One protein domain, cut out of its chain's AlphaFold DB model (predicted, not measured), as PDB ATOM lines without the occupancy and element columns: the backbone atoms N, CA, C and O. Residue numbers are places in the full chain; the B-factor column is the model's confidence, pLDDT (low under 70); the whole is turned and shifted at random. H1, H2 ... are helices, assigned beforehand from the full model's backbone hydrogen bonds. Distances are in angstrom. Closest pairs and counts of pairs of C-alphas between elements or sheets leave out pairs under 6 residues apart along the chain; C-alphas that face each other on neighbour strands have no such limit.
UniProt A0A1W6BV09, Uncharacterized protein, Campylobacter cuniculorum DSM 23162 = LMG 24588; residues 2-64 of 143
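What this domain is: This is residues 2 to 64 of the 143 residues of an uncharacterized protein of Campylobacter cuniculorum DSM 23162 = LMG 24588 (UniProt A0A1W6BV09). Four helices make a small up-and-down bundle, set round a four-cornered ring in chain order, each running the opposite way to the one before it. The ring is loosely formed: H1 and H4 side by side make its fullest contact, H2 and H3 and then H3 and H4 meet over short stretches, H1 and H2 are close without clearly touching, and the long H4 runs on past the short H3. The printed part has 63 residues with four named helices, in the order H1, H2, H3, H4, and no named strand; the class is all helix. The whole is compact, with a radius of gyration of the C-alphas of 11.2 A, and it spans 33 by 23 by 20 A.

Where its parts are: Find C-alpha 2 at (-7.643, 50.042, -11.066), where H1 begins; it holds residues 2 to 13 and is 16.8 A long from first to last C-alpha. H2, residues 16 to 27, starts with C-alpha 16 at (-26.447, 40.717, -0.878) and covers 16.7 A. Residues 32 to 40 are H3, the shortest, at 12.4 A. Then look for H4, residues 44 to 62, which runs 26.8 A to C-alpha 62 at (-9.101, 46.077, -26.201).

How they stand to each other: Begin with H1 and H2, which are close but not clearly touching; their closest C-alphas, of Lys 11 and Gln 19, are 6.1 A apart. They run opposite ways at a shallow tilt of 31 degrees. H2 and H3 form a helical hairpin at a shallow tilt of 14 degrees; H2 touches H3 with residues 21 to 25 alone, and the closest C-alphas, of Leu 25 and Leu 35, are 7.5 A apart. H3 and H4 form a second helical hairpin, at a shallow tilt of 25 degrees. They only just touch, with 3 pairs of C-alphas within 8 A, H4 with residues 47 to 50 alone; the C-alphas of Ser 39 and Lys 47 come closest, at 5.8 A. H4 also touches H1, opposite ways at a shallow tilt of 25 degrees, with 9 pairs of C-alphas within 8 A; the closest are those of Val 3 and Ser 56, 6.8 A apart. H1 and H3 are apart, as are H2 and H4. Trace the backbone of H1, H2, H3 and H4, and every O i to N i+4 pair is within hydrogen-bond range.

The domain as a whole: The two C-alphas farthest apart are those of Ala 16 and Gln 64, at 33.6 A. The printed part has no cut, and its three links, H1 to H2, H2 to H3 and H3 to H4, are tight. Read the B-factor column for the model's confidence: the mean pLDDT of the printed part is 77.8, and residues 2 to 3, residue 29 and residues 59 to 64 are under 70.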
ATOM      1  N   GLU A   2      -6.448  49.228 -11.376       67.81
ATOM      2  CA  GLU A   2      -7.643  50.042 -11.066       67.81
ATOM      3  C   GLU A   2      -8.992  49.327 -11.254       67.81
ATOM      4  O   GLU A   2      -9.891  49.509 -10.440       67.81
ATOM      5  N   VAL A   3      -9.129  48.450 -12.251       69.94
ATOM      6  CA  VAL A   3     -10.418  47.788 -12.547       69.94
ATOM      7  C   VAL A   3     -10.856  46.807 -11.457       69.94
ATOM      8  O   VAL A   3     -12.040  46.725 -11.152       69.94
ATOM      9  N   LEU A   4      -9.916  46.115 -10.801       74.75
ATOM     10  CA  LEU A   4     -10.239  45.239  -9.665       74.75
ATOM     11  C   LEU A   4     -10.739  46.038  -8.454       74.75
ATOM     12  O   LEU A   4     -11.631  45.581  -7.748       74.75
ATOM     13  N   ALA A   5     -10.201  47.242  -8.239       80.06
ATOM     14  CA  ALA A   5     -10.650  48.126  -7.168       80.06
ATOM     15  C   ALA A   5     -12.046  48.703  -7.458       80.06
ATOM     16  O   ALA A   5     -12.876  48.761  -6.557       80.06
ATOM     17  N   GLN A   6     -12.328  49.065  -8.715       80.50
ATOM     18  CA  GLN A   6     -13.658  49.512  -9.144       80.50
ATOM     19  C   GLN A   6     -14.702  48.388  -9.046       80.50
ATOM     20  O   GLN A   6     -15.810  48.628  -8.578       80.50
ATOM     21  N   LEU A   7     -14.334  47.154  -9.415       82.12
ATOM     22  CA  LEU A   7     -15.167  45.955  -9.256       82.12
ATOM     23  C   LEU A   7     -15.529  45.707  -7.795       82.12
ATOM     24  O   LEU A   7     -16.693  45.471  -7.488       82.12
ATOM     25  N   GLN A   8     -14.539  45.786  -6.905       82.25
ATOM     26  CA  GLN A   8     -14.757  45.593  -5.477       82.25
ATOM     27  C   GLN A   8     -15.642  46.702  -4.892       82.25
ATOM     28  O   GLN A   8     -16.614  46.399  -4.212       82.25
ATOM     29  N   HIS A   9     -15.374  47.965  -5.233       83.81
ATOM     30  CA  HIS A   9     -16.185  49.098  -4.783       83.81
ATOM     31  C   HIS A   9     -17.645  48.993  -5.246       83.81
ATOM     32  O   HIS A   9     -18.561  49.209  -4.460       83.81
ATOM     33  N   PHE A  10     -17.868  48.624  -6.510       83.38
ATOM     34  CA  PHE A  10     -19.213  48.411  -7.041       83.38
ATOM     35  C   PHE A  10     -19.917  47.253  -6.325       83.38
ATOM     36  O   PHE A  10     -21.077  47.371  -5.948       83.38
ATOM     37  N   LYS A  11     -19.198  46.156  -6.071       83.94
ATOM     38  CA  LYS A  11     -19.710  44.989  -5.349       83.94
ATOM     39  C   LYS A  11     -20.139  45.330  -3.921       83.94
ATOM     40  O   LYS A  11     -21.197  44.884  -3.494       83.94
ATOM     41  N   ASP A  12     -19.355  46.145  -3.221       83.69
ATOM     42  CA  ASP A  12     -19.655  46.596  -1.858       83.69
ATOM     43  C   ASP A  12     -20.850  47.573  -1.808       83.69
ATOM     44  O   ASP A  12     -21.480  47.731  -0.762       83.69
ATOM     45  N   ALA A  13     -21.185  48.212  -2.936       83.62
ATOM     46  CA  ALA A  13     -22.350  49.086  -3.075       83.62
ATOM     47  C   ALA A  13     -23.652  48.328  -3.415       83.62
ATOM     48  O   ALA A  13     -24.739  48.908  -3.340       83.62
ATOM     49  N   LEU A  14     -23.567  47.043  -3.778       85.25
ATOM     50  CA  LEU A  14     -24.727  46.190  -4.037       85.25
ATOM     51  C   LEU A  14     -25.292  45.600  -2.740       85.25
ATOM     52  O   LEU A  14     -24.601  45.409  -1.743       85.25
ATOM     53  N   ASN A  15     -26.578  45.247  -2.767       85.19
ATOM     54  CA  ASN A  15     -27.157  44.409  -1.718       85.19
ATOM     55  C   ASN A  15     -26.736  42.937  -1.905       85.19
ATOM     56  O   ASN A  15     -26.343  42.529  -2.996       85.19
ATOM     57  N   ALA A  16     -26.885  42.117  -0.860       80.88
ATOM     58  CA  ALA A  16     -26.447  40.717  -0.878       80.88
ATOM     59  C   ALA A  16     -27.055  39.885  -2.029       80.88
ATOM     60  O   ALA A  16     -26.370  39.039  -2.595       80.88
ATOM     61  N   SER A  17     -28.307  40.155  -2.419       80.50
ATOM     62  CA  SER A  17     -28.979  39.445  -3.518       80.50
ATOM     63  C   SER A  17     -28.394  39.813  -4.885       80.50
ATOM     64  O   SER A  17     -28.163  38.945  -5.722       80.50
ATOM     65  N   LEU A  18     -28.139  41.101  -5.120       83.31
ATOM     66  CA  LEU A  18     -27.547  41.601  -6.361       83.31
ATOM     67  C   LEU A  18     -26.059  41.263  -6.451       83.31
ATOM     68  O   LEU A  18     -25.535  41.102  -7.548       83.31
ATOM     69  N   GLN A  19     -25.388  41.128  -5.311       84.25
ATOM     70  CA  GLN A  19     -23.999  40.705  -5.230       84.25
ATOM     71  C   GLN A  19     -23.817  39.259  -5.720       84.25
ATOM     72  O   GLN A  19     -22.909  39.002  -6.509       84.25
ATOM     73  N   GLU A  20     -24.696  38.335  -5.314       82.94
ATOM     74  CA  GLU A  20     -24.686  36.951  -5.811       82.94
ATOM     75  C   GLU A  20     -25.005  36.874  -7.311       82.94
ATOM     76  O   GLU A  20     -24.330  36.152  -8.049       82.94
ATOM     77  N   GLU A  21     -25.987  37.653  -7.783       82.56
ATOM     78  CA  GLU A  21     -26.292  37.754  -9.217       82.56
ATOM     79  C   GLU A  21     -25.094  38.301 -10.007       82.56
ATOM     80  O   GLU A  21     -24.723  37.741 -11.037       82.56
ATOM     81  N   PHE A  22     -24.436  39.347  -9.508       84.44
ATOM     82  CA  PHE A  22     -23.269  39.946 -10.150       84.44
ATOM     83  C   PHE A  22     -22.069  38.990 -10.211       84.44
ATOM     84  O   PHE A  22     -21.429  38.868 -11.257       84.44
ATOM     85  N   ASP A  23     -21.792  38.254  -9.132       83.00
ATOM     86  CA  ASP A  23     -20.741  37.231  -9.118       83.00
ATOM     87  C   ASP A  23     -21.037  36.099 -10.115       83.00
ATOM     88  O   ASP A  23     -20.136  35.639 -10.824       83.00
ATOM     89  N   ALA A  24     -22.303  35.684 -10.229       83.81
ATOM     90  CA  ALA A  24     -22.725  34.692 -11.213       83.81
ATOM     91  C   ALA A  24     -22.550  35.198 -12.658       83.81
ATOM     92  O   ALA A  24     -22.128  34.425 -13.525       83.81
ATOM     93  N   LEU A  25     -22.817  36.486 -12.914       82.56
ATOM     94  CA  LEU A  25     -22.612  37.113 -14.225       82.56
ATOM     95  C   LEU A  25     -21.126  37.174 -14.604       82.56
ATOM     96  O   LEU A  25     -20.766  36.898 -15.752       82.56
ATOM     97  N   LEU A  26     -20.249  37.486 -13.643       78.56
ATOM     98  CA  LEU A  26     -18.799  37.511 -13.859       78.56
ATOM     99  C   LEU A  26     -18.221  36.113 -14.120       78.56
ATOM    100  O   LEU A  26     -17.346  35.968 -14.972       78.56
ATOM    101  N   GLN A  27     -18.707  35.081 -13.422       76.81
ATOM    102  CA  GLN A  27     -18.220  33.705 -13.590       76.81
ATOM    103  C   GLN A  27     -18.639  33.067 -14.918       76.81
ATOM    104  O   GLN A  27     -17.896  32.249 -15.459       76.81
ATOM    105  N   LYS A  28     -19.821  33.414 -15.435       76.50
ATOM    106  CA  LYS A  28     -20.385  32.802 -16.649       76.50
ATOM    107  C   LYS A  28     -20.024  33.525 -17.950       76.50
ATOM    108  O   LYS A  28     -20.487  33.093 -18.998       76.50
ATOM    109  N   GLU A  29     -19.222  34.593 -17.894       67.62
ATOM    110  CA  GLU A  29     -19.034  35.530 -19.016       67.62
ATOM    111  C   GLU A  29     -20.386  35.960 -19.613       67.62
ATOM    112  O   GLU A  29     -20.645  35.769 -20.800       67.62
ATOM    113  N   ALA A  30     -21.255  36.514 -18.761       73.62
ATOM    114  CA  ALA A  30     -22.633  36.844 -19.106       73.62
ATOM    115  C   ALA A  30     -22.791  37.630 -20.416       73.62
ATOM    116  O   ALA A  30     -22.013  38.531 -20.752       73.62
ATOM    117  N   ASN A  31     -23.865  37.303 -21.130       77.81
ATOM    118  CA  ASN A  31     -24.175  37.869 -22.435       77.81
ATOM    119  C   ASN A  31     -24.685  39.313 -22.304       77.81
ATOM    120  O   ASN A  31     -25.120  39.751 -21.239       77.81
ATOM    121  N   ALA A  32     -24.707  40.056 -23.415       72.94
ATOM    122  CA  ALA A  32     -25.209  41.434 -23.428       72.94
ATOM    123  C   ALA A  32     -26.651  41.559 -22.893       72.94
ATOM    124  O   ALA A  32     -26.962  42.549 -22.233       72.94
ATOM    125  N   ASP A  33     -27.496  40.553 -23.136       76.75
ATOM    126  CA  ASP A  33     -28.878  40.516 -22.649       76.75
ATOM    127  C   ASP A  33     -28.960  40.338 -21.124       76.75
ATOM    128  O   ASP A  33     -29.718  41.040 -20.463       76.75
ATOM    129  N   GLU A  34     -28.120  39.478 -20.543       80.44
ATOM    130  CA  GLU A  34     -28.075  39.239 -19.092       80.44
ATOM    131  C   GLU A  34     -27.499  40.449 -18.340       80.44
ATOM    132  O   GLU A  34     -27.987  40.827 -17.274       80.44
ATOM    133  N   LEU A  35     -26.501  41.120 -18.925       81.31
ATOM    134  CA  LEU A  35     -25.965  42.377 -18.393       81.31
ATOM    135  C   LEU A  35     -27.002  43.511 -18.456       81.31
ATOM    136  O   LEU A  35     -27.053  44.347 -17.554       81.31
ATOM    137  N   ALA A  36     -27.838  43.543 -19.499       80.88
ATOM    138  CA  ALA A  36     -28.924  44.513 -19.627       80.88
ATOM    139  C   ALA A  36     -30.052  44.242 -18.621       80.88
ATOM    140  O   ALA A  36     -30.572  45.184 -18.017       80.88
ATOM    141  N   GLU A  37     -30.392  42.971 -18.398       84.75
ATOM    142  CA  GLU A  37     -31.360  42.560 -17.384       84.75
ATOM    143  C   GLU A  37     -30.878  42.938 -15.978       84.75
ATOM    144  O   GLU A  37     -31.617  43.575 -15.228       84.75
ATOM    145  N   PHE A  38     -29.614  42.673 -15.645       84.56
ATOM    146  CA  PHE A  38     -29.025  43.093 -14.372       84.56
ATOM    147  C   PHE A  38     -28.996  44.619 -14.219       84.56
ATOM    148  O   PHE A  38     -29.425  45.152 -13.199       84.56
ATOM    149  N   SER A  39     -28.598  45.345 -15.268       82.12
ATOM    150  CA  SER A  39     -28.607  46.816 -15.299       82.12
ATOM    151  C   SER A  39     -30.003  47.418 -15.085       82.12
ATOM    152  O   SER A  39     -30.127  48.546 -14.606       82.12
ATOM    153  N   SER A  40     -31.069  46.685 -15.428       82.81
ATOM    154  CA  SER A  40     -32.455  47.106 -15.189       82.81
ATOM    155  C   SER A  40     -32.896  46.978 -13.727       82.81
ATOM    156  O   SER A  40     -33.830  47.667 -13.322       82.81
ATOM    157  N   LYS A  41     -32.205  46.143 -12.939       83.75
ATOM    158  CA  LYS A  41     -32.451  45.928 -11.504       83.75
ATOM    159  C   LYS A  41     -31.684  46.911 -10.606       83.75
ATOM    160  O   LYS A  41     -31.895  46.908  -9.398       83.75
ATOM    161  N   LEU A  42     -30.792  47.720 -11.182       84.75
ATOM    162  CA  LEU A  42     -29.984  48.714 -10.475       84.75
ATOM    163  C   LEU A  42     -30.658  50.090 -10.460       84.75
ATOM    164  O   LEU A  42     -31.273  50.506 -11.444       84.75
ATOM    165  N   ASP A  43     -30.447  50.836  -9.378       83.31
ATOM    166  CA  ASP A  43     -30.808  52.253  -9.293       83.31
ATOM    167  C   ASP A  43     -29.938  53.114 -10.232       83.31
ATOM    168  O   ASP A  43     -28.808  52.747 -10.550       83.31
ATOM    169  N   GLU A  44     -30.417  54.292 -10.654       77.50
ATOM    170  CA  GLU A  44     -29.691  55.192 -11.577       77.50
ATOM    171  C   GLU A  44     -28.201  55.453 -11.253       77.50
ATOM    172  O   GLU A  44     -27.386  55.394 -12.186       77.50
ATOM    173  N   PRO A  45     -27.791  55.720  -9.992       79.75
ATOM    174  CA  PRO A  45     -26.374  55.911  -9.681       79.75
ATOM    175  C   PRO A  45     -25.562  54.627  -9.903       79.75
ATOM    176  O   PRO A  45     -24.546  54.652 -10.597       79.75
ATOM    177  N   LEU A  46     -26.065  53.485  -9.428       80.31
ATOM    178  CA  LEU A  46     -25.421  52.179  -9.590       80.31
ATOM    179  C   LEU A  46     -25.394  51.734 -11.052       80.31
ATOM    180  O   LEU A  46     -24.435  51.122 -11.503       80.31
ATOM    181  N   LYS A  47     -26.416  52.084 -11.829       82.44
ATOM    182  CA  LYS A  47     -26.476  51.810 -13.262       82.44
ATOM    183  C   LYS A  47     -25.394  52.564 -14.033       82.44
ATOM    184  O   LYS A  47     -24.807  52.021 -14.969       82.44
ATOM    185  N   THR A  48     -25.123  53.805 -13.637       82.31
ATOM    186  CA  THR A  48     -24.052  54.622 -14.220       82.31
ATOM    187  C   THR A  48     -22.683  54.035 -13.882       82.31
ATOM    188  O   THR A  48     -21.862  53.857 -14.781       82.31
ATOM    189  N   GLU A  49     -22.469  53.655 -12.620       81.75
ATOM    190  CA  GLU A  49     -21.240  52.988 -12.174       81.75
ATOM    191  C   GLU A  49     -21.033  51.634 -12.864       81.75
ATOM    192  O   GLU A  49     -19.940  51.349 -13.346       81.75
ATOM    193  N   PHE A  50     -22.092  50.836 -13.004       85.12
ATOM    194  CA  PHE A  50     -22.064  49.554 -13.703       85.12
ATOM    195  C   PHE A  50     -21.684  49.709 -15.180       85.12
ATOM    196  O   PHE A  50     -20.848  48.967 -15.689       85.12
ATOM    197  N   ASN A  51     -22.249  50.697 -15.879       82.31
ATOM    198  CA  ASN A  51     -21.900  50.957 -17.277       82.31
ATOM    199  C   ASN A  51     -20.447  51.426 -17.430       82.31
ATOM    200  O   ASN A  51     -19.757  50.947 -18.329       82.31
ATOM    201  N   ALA A  52     -19.969  52.297 -16.534       83.44
ATOM    202  CA  ALA A  52     -18.568  52.714 -16.504       83.44
ATOM    203  C   ALA A  52     -17.633  51.522 -16.239       83.44
ATOM    204  O   ALA A  52     -16.595  51.385 -16.882       83.44
ATOM    205  N   LEU A  53     -18.037  50.603 -15.357       82.88
ATOM    206  CA  LEU A  53     -17.305  49.373 -15.072       82.88
ATOM    207  C   LEU A  53     -17.227  48.450 -16.299       82.88
ATOM    208  O   LEU A  53     -16.161  47.913 -16.605       82.88
ATOM    209  N   LEU A  54     -18.334  48.288 -17.031       81.44
ATOM    210  CA  LEU A  54     -18.367  47.524 -18.281       81.44
ATOM    211  C   LEU A  54     -17.496  48.155 -19.375       81.44
ATOM    212  O   LEU A  54     -16.894  47.429 -20.166       81.44
ATOM    213  N   GLU A  55     -17.433  49.485 -19.438       79.94
ATOM    214  CA  GLU A  55     -16.573  50.219 -20.371       79.94
ATOM    215  C   GLU A  55     -15.091  49.999 -20.036       79.94
ATOM    216  O   GLU A  55     -14.352  49.511 -20.893       79.94
ATOM    217  N   SER A  56     -14.696  50.165 -18.769       80.00
ATOM    218  CA  SER A  56     -13.341  49.860 -18.281       80.00
ATOM    219  C   SER A  56     -12.932  48.396 -18.521       80.00
ATOM    220  O   SER A  56     -11.793  48.103 -18.894       80.00
ATOM    221  N   LEU A  57     -13.857  47.444 -18.343       75.12
ATOM    222  CA  LEU A  57     -13.617  46.021 -18.623       75.12
ATOM    223  C   LEU A  57     -13.431  45.744 -20.124       75.12
ATOM    224  O   LEU A  57     -12.620  44.894 -20.505       75.12
ATOM    225  N   LYS A  58     -14.156  46.461 -20.992       72.69
ATOM    226  CA  LYS A  58     -13.978  46.381 -22.451       72.69
ATOM    227  C   LYS A  58     -12.655  46.997 -22.892       72.69
ATOM    228  O   LYS A  58     -11.996  46.403 -23.744       72.69
ATOM    229  N   GLU A  59     -12.251  48.124 -22.312       65.94
ATOM    230  CA  GLU A  59     -10.966  48.773 -22.603       65.94
ATOM    231  C   GLU A  59      -9.784  47.862 -22.245       65.94
ATOM    232  O   GLU A  59      -8.900  47.659 -23.080       65.94
ATOM    233  N   GLN A  60      -9.833  47.159 -21.106       60.91
ATOM    234  CA  GLN A  60      -8.814  46.152 -20.772       60.91
ATOM    235  C   GLN A  60      -8.786  44.948 -21.734       60.91
ATOM    236  O   GLN A  60      -7.714  44.400 -21.998       60.91
ATOM    237  N   LYS A  61      -9.929  44.532 -22.306       54.88
ATOM    238  CA  LYS A  61      -9.962  43.520 -23.389       54.88
ATOM    239  C   LYS A  61      -9.463  44.094 -24.736       54.88
ATOM    240  O   LYS A  61      -8.976  43.328 -25.572       54.88
ATOM    241  N   GLN A  62      -9.543  45.411 -24.964       47.09
ATOM    242  CA  GLN A  62      -9.101  46.077 -26.201       47.09
ATOM    243  C   GLN A  62      -7.623  46.494 -26.215       47.09
ATOM    244  O   GLN A  62      -7.037  46.497 -27.298       47.09
ATOM    245  N   GLU A  63      -6.975  46.728 -25.071       41.22
ATOM    246  CA  GLU A  63      -5.522  46.987 -25.016       41.22
ATOM    247  C   GLU A  63      -4.664  45.786 -25.459       41.22
ATOM    248  O   GLU A  63      -3.505  45.949 -25.829       41.22
ATOM    249  N   GLN A  64      -5.234  44.579 -25.556       38.91
ATOM    250  CA  GLN A  64      -4.576  43.453 -26.235       38.91
ATOM    251  C   GLN A  64      -4.834  43.400 -27.751       38.91
ATOM    252  O   GLN A  64      -4.344  42.489 -28.417       38.91
TER     253      GLN A  64